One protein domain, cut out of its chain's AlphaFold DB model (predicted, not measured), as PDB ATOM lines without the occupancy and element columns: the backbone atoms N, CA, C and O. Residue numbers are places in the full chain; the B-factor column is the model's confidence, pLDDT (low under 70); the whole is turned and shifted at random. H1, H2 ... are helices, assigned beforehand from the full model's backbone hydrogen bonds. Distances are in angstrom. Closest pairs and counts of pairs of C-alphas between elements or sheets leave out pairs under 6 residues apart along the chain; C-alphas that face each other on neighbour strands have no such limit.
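This is residues 150 to 202 of the 202 residues of the protein "DUF2064 domain-containing protein" of Desulfitobacterium sp (UniProt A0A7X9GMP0). Helix H1 and the shorter H2 stand near each other at a steep angle, and residues 192 to 202, with tiny H3, stick out as a tail that makes the length. The 53 printed residues have three named helices, H1, H2, H3 in order, and no named strand: all helix. The whole is only just extended, close to loose, with a radius of gyration of the C-alphas of 15.0 A, spanning 49 by 24 by 16 A.

Find C-alpha 150 at (52.330, 26.278, 17.878); from there H1, residues 150 to 166, runs 24.7 A. H2, residues 177 to 185, runs 12.1 A. H3, residues 194 to 197, ends after 5.8 A at (30.465, 30.946, 12.241).

Look at Leu 160 and Ala 180, the closest C-alphas of H1 and H2, 7.3 A apart: these helices are close but not clearly touching, at a steep tilt of 65 degrees, opposite ways. H3 is apart from both. In H2 every O i to N i+4 pair is within hydrogen-bond range, in H1 11 of 13; H3 is too short for such a pair.

The farthest C-alphas, of Lys 171 and Glu 202, are 49.6 A apart. The printed part has no cut, and both links are short. Residues 194 to 202 have pLDDT under 70.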
ATOM      1  N   PRO A 150      52.940  24.959  18.039       92.38
ATOM      2  CA  PRO A 150      52.330  26.278  17.878       92.38
ATOM      3  C   PRO A 150      50.939  26.405  18.514       92.38
ATOM      4  O   PRO A 150      50.554  27.503  18.922       92.38
ATOM      5  N   ILE A 151      50.180  25.306  18.584       92.00
ATOM      6  CA  ILE A 151      48.851  25.307  19.200       92.00
ATOM      7  C   ILE A 151      48.937  25.440  20.724       92.00
ATOM      8  O   ILE A 151      48.117  26.149  21.304       92.00
ATOM      9  N   ASP A 152      49.965  24.884  21.365       94.69
ATOM     10  CA  ASP A 152      50.175  25.039  22.807       94.69
ATOM     11  C   ASP A 152      50.565  26.464  23.145       94.69
ATOM     12  O   ASP A 152      50.034  27.042  24.088       94.69
ATOM     13  N   LEU A 153      51.396  27.098  22.312       94.38
ATOM     14  CA  LEU A 153      51.690  28.523  22.455       94.38
ATOM     15  C   LEU A 153      50.414  29.373  22.330       94.38
ATOM     16  O   LEU A 153      50.217  30.322  23.097       94.38
ATOM     17  N   ALA A 154      49.528  29.021  21.395       92.56
ATOM     18  CA  ALA A 154      48.235  29.682  21.242       92.56
ATOM     19  C   ALA A 154      47.301  29.435  22.444       92.56
ATOM     20  O   ALA A 154      46.558  30.332  22.830       92.56
ATOM     21  N   ASN A 155      47.353  28.271  23.088       91.44
ATOM     22  CA  ASN A 155      46.601  28.007  24.319       91.44
ATOM     23  C   ASN A 155      47.234  28.692  25.546       91.44
ATOM     24  O   ASN A 155      46.531  29.156  26.449       91.44
ATOM     25  N   PHE A 156      48.560  28.811  25.568       93.81
ATOM     26  CA  PHE A 156      49.332  29.403  26.654       93.81
ATOM     27  C   PHE A 156      49.090  30.911  26.789       93.81
ATOM     28  O   PHE A 156      48.923  31.406  27.903       93.81
ATOM     29  N   LEU A 157      49.034  31.657  25.683       94.62
ATOM     30  CA  LEU A 157      48.845  33.115  25.690       94.62
ATOM     31  C   LEU A 157      47.604  33.593  26.488       94.62
ATOM     32  O   LEU A 157      47.763  34.435  27.379       94.62
ATOM     33  N   PRO A 158      46.374  33.084  26.267       94.00
ATOM     34  CA  PRO A 158      45.209  33.481  27.060       94.00
ATOM     35  C   PRO A 158      45.294  33.018  28.523       94.00
ATOM     36  O   PRO A 158      44.837  33.741  29.418       94.00
ATOM     37  N   ALA A 159      45.914  31.862  28.794       93.88
ATOM     38  CA  ALA A 159      46.166  31.401  30.160       93.88
ATOM     39  C   ALA A 159      47.109  32.363  30.898       93.88
ATOM     40  O   ALA A 159      46.817  32.782  32.018       93.88
ATOM     41  N   LEU A 160      48.186  32.800  30.239       95.31
ATOM     42  CA  LEU A 160      49.131  33.774  30.770       95.31
ATOM     43  C   LEU A 160      48.472  35.133  31.035       95.31
ATOM     44  O   LEU A 160      48.656  35.689  32.115       95.31
ATOM     45  N   ASN A 161      47.661  35.637  30.102       93.81
ATOM     46  CA  ASN A 161      46.909  36.885  30.284       93.81
ATOM     47  C   ASN A 161      45.991  36.825  31.517       93.81
ATOM     48  O   ASN A 161      45.894  37.782  32.292       93.81
ATOM     49  N   THR A 162      45.335  35.681  31.726       95.06
ATOM     50  CA  THR A 162      44.485  35.447  32.901       95.06
ATOM     51  C   THR A 162      45.317  35.367  34.180       95.06
ATOM     52  O   THR A 162      44.960  35.981  35.187       95.06
ATOM     53  N   LEU A 163      46.460  34.681  34.133       95.62
ATOM     54  CA  LEU A 163      47.389  34.567  35.252       95.62
ATOM     55  C   LEU A 163      47.936  35.943  35.669       95.62
ATOM     56  O   LEU A 163      47.970  36.256  36.858       95.62
ATOM     57  N   GLU A 164      48.300  36.802  34.708       94.94
ATOM     58  CA  GLU A 164      48.746  38.181  34.959       94.94
ATOM     59  C   GLU A 164      47.689  39.022  35.675       94.94
ATOM     60  O   GLU A 164      48.021  39.862  36.517       94.94
ATOM     61  N   LEU A 165      46.412  38.813  35.347       96.19
ATOM     62  CA  LEU A 165      45.310  39.460  36.044       96.19
ATOM     63  C   LEU A 165      45.147  38.901  37.460       96.19
ATOM     64  O   LEU A 165      45.022  39.687  38.401       96.19
ATOM     65  N   ALA A 166      45.179  37.575  37.617       96.81
ATOM     66  CA  ALA A 166      45.035  36.901  38.907       96.81
ATOM     67  C   ALA A 166      46.125  37.327  39.903       96.81
ATOM     68  O   ALA A 166      45.814  37.706  41.032       96.81
ATOM     69  N   ALA A 167      47.379  37.405  39.454       96.12
ATOM     70  CA  ALA A 167      48.532  37.798  40.268       96.12
ATOM     71  C   ALA A 167      48.458  39.227  40.847       96.12
ATOM     72  O   ALA A 167      49.258  39.599  41.707       96.12
ATOM     73  N   LYS A 168      47.525  40.069  40.377       96.50
ATOM     74  CA  LYS A 168      47.267  41.393  40.976       96.50
ATOM     75  C   LYS A 168      46.510  41.293  42.298       96.50
ATOM     76  O   LYS A 168      46.612  42.203  43.118       96.50
ATOM     77  N   TYR A 169      45.735  40.227  42.473       97.69
ATOM     78  CA  TYR A 169      44.817  40.041  43.595       97.69
ATOM     79  C   TYR A 169      45.225  38.874  44.495       97.69
ATOM     80  O   TYR A 169      44.951  38.918  45.693       97.69
ATOM     81  N   ASP A 170      45.911  37.878  43.939       96.69
ATOM     82  CA  ASP A 170      46.407  36.708  44.651       96.69
ATOM     83  C   ASP A 170      47.942  36.715  44.703       96.69
ATOM     84  O   ASP A 170      48.615  36.825  43.677       96.69
ATOM     85  N   LYS A 171      48.499  36.631  45.917       94.81
ATOM     86  CA  LYS A 171      49.950  36.658  46.158       94.81
ATOM     87  C   LYS A 171      50.603  35.284  46.030       94.81
ATOM     88  O   LYS A 171      51.830  35.234  45.947       94.81
ATOM     89  N   ASP A 172      49.813  34.214  46.043       95.81
ATOM     90  CA  ASP A 172      50.310  32.847  45.905       95.81
ATOM     91  C   ASP A 172      50.495  32.459  44.425       95.81
ATOM     92  O   ASP A 172      51.279  31.562  44.110       95.81
ATOM     93  N   VAL A 173      49.887  33.219  43.506       96.19
ATOM     94  CA  VAL A 173      50.116  33.108  42.059       96.19
ATOM     95  C   VAL A 173      51.514  33.604  41.681       96.19
ATOM     96  O   VAL A 173      51.902  34.747  41.946       96.19
ATOM     97  N   VAL A 174      52.266  32.762  40.971       95.25
ATOM     98  CA  VAL A 174      53.608  33.073  40.471       95.25
ATOM     99  C   VAL A 174      53.587  33.241  38.957       95.25
ATOM    100  O   VAL A 174      53.279  32.321  38.205       95.25
ATOM    101  N   LEU A 175      53.981  34.436  38.504       95.12
ATOM    102  CA  LEU A 175      54.080  34.758  37.082       95.12
ATOM    103  C   LEU A 175      55.434  34.371  36.476       95.12
ATOM    104  O   LEU A 175      56.476  34.760  37.028       95.12
ATOM    105  N   PRO A 176      55.456  33.776  35.267       94.69
ATOM    106  CA  PRO A 176      56.672  33.588  34.483       94.69
ATOM    107  C   PRO A 176      57.107  34.918  33.837       94.69
ATOM    108  O   PRO A 176      57.070  35.096  32.622       94.69
ATOM    109  N   LYS A 177      57.537  35.893  34.653       93.94
ATOM    110  CA  LYS A 177      57.774  37.298  34.239       93.94
ATOM    111  C   LYS A 177      58.683  37.457  33.016       93.94
ATOM    112  O   LYS A 177      58.510  38.395  32.245       93.94
ATOM    113  N   ARG A 178      59.676  36.574  32.859       94.50
ATOM    114  CA  ARG A 178      60.603  36.599  31.714       94.50
ATOM    115  C   ARG A 178      59.904  36.165  30.429       94.50
ATOM    116  O   ARG A 178      60.005  36.876  29.437       94.50
ATOM    117  N   THR A 179      59.167  35.058  30.480       94.31
ATOM    118  CA  THR A 179      58.362  34.549  29.363       94.31
ATOM    119  C   THR A 179      57.286  35.552  28.967       94.31
ATOM    120  O   THR A 179      57.175  35.896  27.798       94.31
ATOM    121  N   ALA A 180      56.566  36.110  29.944       93.75
ATOM    122  CA  ALA A 180      55.545  37.126  29.695       93.75
ATOM    123  C   ALA A 180      56.105  38.376  29.015       93.75
ATOM    124  O   ALA A 180      55.565  38.845  28.015       93.75
ATOM    125  N   LYS A 181      57.247  38.878  29.506       95.00
ATOM    126  CA  LYS A 181      57.940  39.988  28.852       95.00
ATOM    127  C   LYS A 181      58.334  39.639  27.414       95.00
ATOM    128  O   LYS A 181      58.114  40.457  26.532       95.00
ATOM    129  N   PHE A 182      58.905  38.459  27.193       95.06
ATOM    130  CA  PHE A 182      59.345  38.029  25.867       95.06
ATOM    131  C   PHE A 182      58.187  37.977  24.864       95.06
ATOM    132  O   PHE A 182      58.294  38.551  23.787       95.06
ATOM    133  N   LEU A 183      57.061  37.360  25.234       94.31
ATOM    134  CA  LEU A 183      55.890  37.263  24.357       94.31
ATOM    135  C   LEU A 183      55.274  38.630  24.052       94.31
ATOM    136  O   LEU A 183      54.897  38.894  22.914       94.31
ATOM    137  N   LYS A 184      55.243  39.524  25.045       92.81
ATOM    138  CA  LYS A 184      54.794  40.903  24.857       92.81
ATOM    139  C   LYS A 184      55.720  41.703  23.941       92.81
ATOM    140  O   LYS A 184      55.242  42.493  23.140       92.81
ATOM    141  N   ASP A 185      57.033  41.518  24.063       96.62
ATOM    142  CA  ASP A 185      58.010  42.189  23.196       96.62
ATOM    143  C   ASP A 185      57.898  41.712  21.733       96.62
ATOM    144  O   ASP A 185      58.239  42.466  20.824       96.62
ATOM    145  N   LEU A 186      57.419  40.482  21.506       96.25
ATOM    146  CA  LEU A 186      57.120  39.944  20.175       96.25
ATOM    147  C   LEU A 186      55.758  40.380  19.616       96.25
ATOM    148  O   LEU A 186      55.475  40.071  18.462       96.25
ATOM    149  N   ASP A 187      54.940  41.070  20.413       94.62
ATOM    150  CA  ASP A 187      53.584  41.495  20.043       94.62
ATOM    151  C   ASP A 187      52.698  40.321  19.578       94.62
ATOM    152  O   ASP A 187      51.931  40.423  18.622       94.62
ATOM    153  N   LEU A 188      52.846  39.161  20.232       92.38
ATOM    154  CA  LEU A 188      52.046  37.973  19.930       92.38
ATOM    155  C   LEU A 188      50.677  38.047  20.605       92.38
ATOM    156  O   LEU A 188      50.571  38.261  21.814       92.38
ATOM    157  N   GLU A 189      49.635  37.763  19.831       89.19
ATOM    158  CA  GLU A 189      48.258  37.676  20.302       89.19
ATOM    159  C   GLU A 189      47.546  36.443  19.741       89.19
ATOM    160  O   GLU A 189      47.881  35.920  18.678       89.19
ATOM    161  N   THR A 190      46.535  35.976  20.471       89.75
ATOM    162  CA  THR A 190      45.651  34.895  20.031       89.75
ATOM    163  C   THR A 190      44.308  35.450  19.626       89.75
ATOM    164  O   THR A 190      43.658  36.144  20.410       89.75
ATOM    165  N   THR A 191      43.846  35.072  18.440       84.00
ATOM    166  CA  THR A 191      42.550  35.491  17.908       84.00
ATOM    167  C   THR A 191      41.690  34.277  17.593       84.00
ATOM    168  O   THR A 191      42.127  33.375  16.881       84.00
ATOM    169  N   ALA A 192      40.438  34.276  18.049       80.44
ATOM    170  CA  ALA A 192      39.438  33.357  17.522       80.44
ATOM    171  C   ALA A 192      38.917  33.915  16.187       80.44
ATOM    172  O   ALA A 192      38.344  35.004  16.145       80.44
ATOM    173  N   THR A 193      39.110  33.195  15.082       70.56
ATOM    174  CA  THR A 193      38.598  33.623  13.772       70.56
ATOM    175  C   THR A 193      37.080  33.448  13.721       70.56
ATOM    176  O   THR A 193      36.574  32.326  13.720       70.56
ATOM    177  N   ALA A 194      36.337  34.554  13.648       62.41
ATOM    178  CA  ALA A 194      34.874  34.544  13.557       62.41
ATOM    179  C   ALA A 194      34.334  34.033  12.201       62.41
ATOM    180  O   ALA A 194      33.145  33.734  12.090       62.41
ATOM    181  N   GLU A 195      35.183  33.912  11.175       58.00
ATOM    182  CA  GLU A 195      34.766  33.613   9.795       58.00
ATOM    183  C   GLU A 195      34.100  32.235   9.623       58.00
ATOM    184  O   GLU A 195      33.252  32.075   8.748       58.00
ATOM    185  N   PHE A 196      34.364  31.262  10.502       51.66
ATOM    186  CA  PHE A 196      33.731  29.935  10.421       51.66
ATOM    187  C   PHE A 196      32.272  29.900  10.918       51.66
ATOM    188  O   PHE A 196      31.506  29.019  10.530       51.66
ATOM    189  N   TYR A 197      31.844  30.872  11.733       53.22
ATOM    190  CA  TYR A 197      30.465  30.946  12.241       53.22
ATOM    191  C   TYR A 197      29.505  31.701  11.306       53.22
ATOM    192  O   TYR A 197      28.296  31.700  11.542       53.22
ATOM    193  N   GLY A 198      30.022  32.321  10.239       51.25
ATOM    194  CA  GLY A 198      29.224  33.011   9.221       51.25
ATOM    195  C   GLY A 198      28.557  32.085   8.198       51.25
ATOM    196  O   GLY A 198      27.583  32.491   7.578       51.25
ATOM    197  N   ILE A 199      29.027  30.838   8.051       51.16
ATOM    198  CA  ILE A 199      28.536  29.882   7.034       51.16
ATOM    199  C   ILE A 199      27.342  29.041   7.541       51.16
ATOM    200  O   ILE A 199      26.642  28.415   6.757       51.16
ATOM    201  N   LEU A 200      27.042  29.060   8.847       49.47
ATOM    202  CA  LEU A 200      25.883  28.361   9.436       49.47
ATOM    203  C   LEU A 200      24.676  29.283   9.696       49.47
ATOM    204  O   LEU A 200      23.771  28.928  10.452       49.47
ATOM    205  N   ARG A 201      24.665  30.478   9.095       49.34
ATOM    206  CA  ARG A 201      23.530  31.409   9.117       49.34
ATOM    207  C   ARG A 201      23.049  31.725   7.699       49.34
ATOM    208  O   ARG A 201      23.021  32.889   7.322       49.34
ATOM    209  N   GLU A 202      22.651  30.702   6.949       44.12
ATOM    210  CA  GLU A 202      21.711  30.831   5.823       44.12
ATOM    211  C   GLU A 202      20.668  29.711   5.880       44.12
ATOM    212  O   GLU A 202      21.065  28.538   6.066       44.12
TER     213      GLU A 202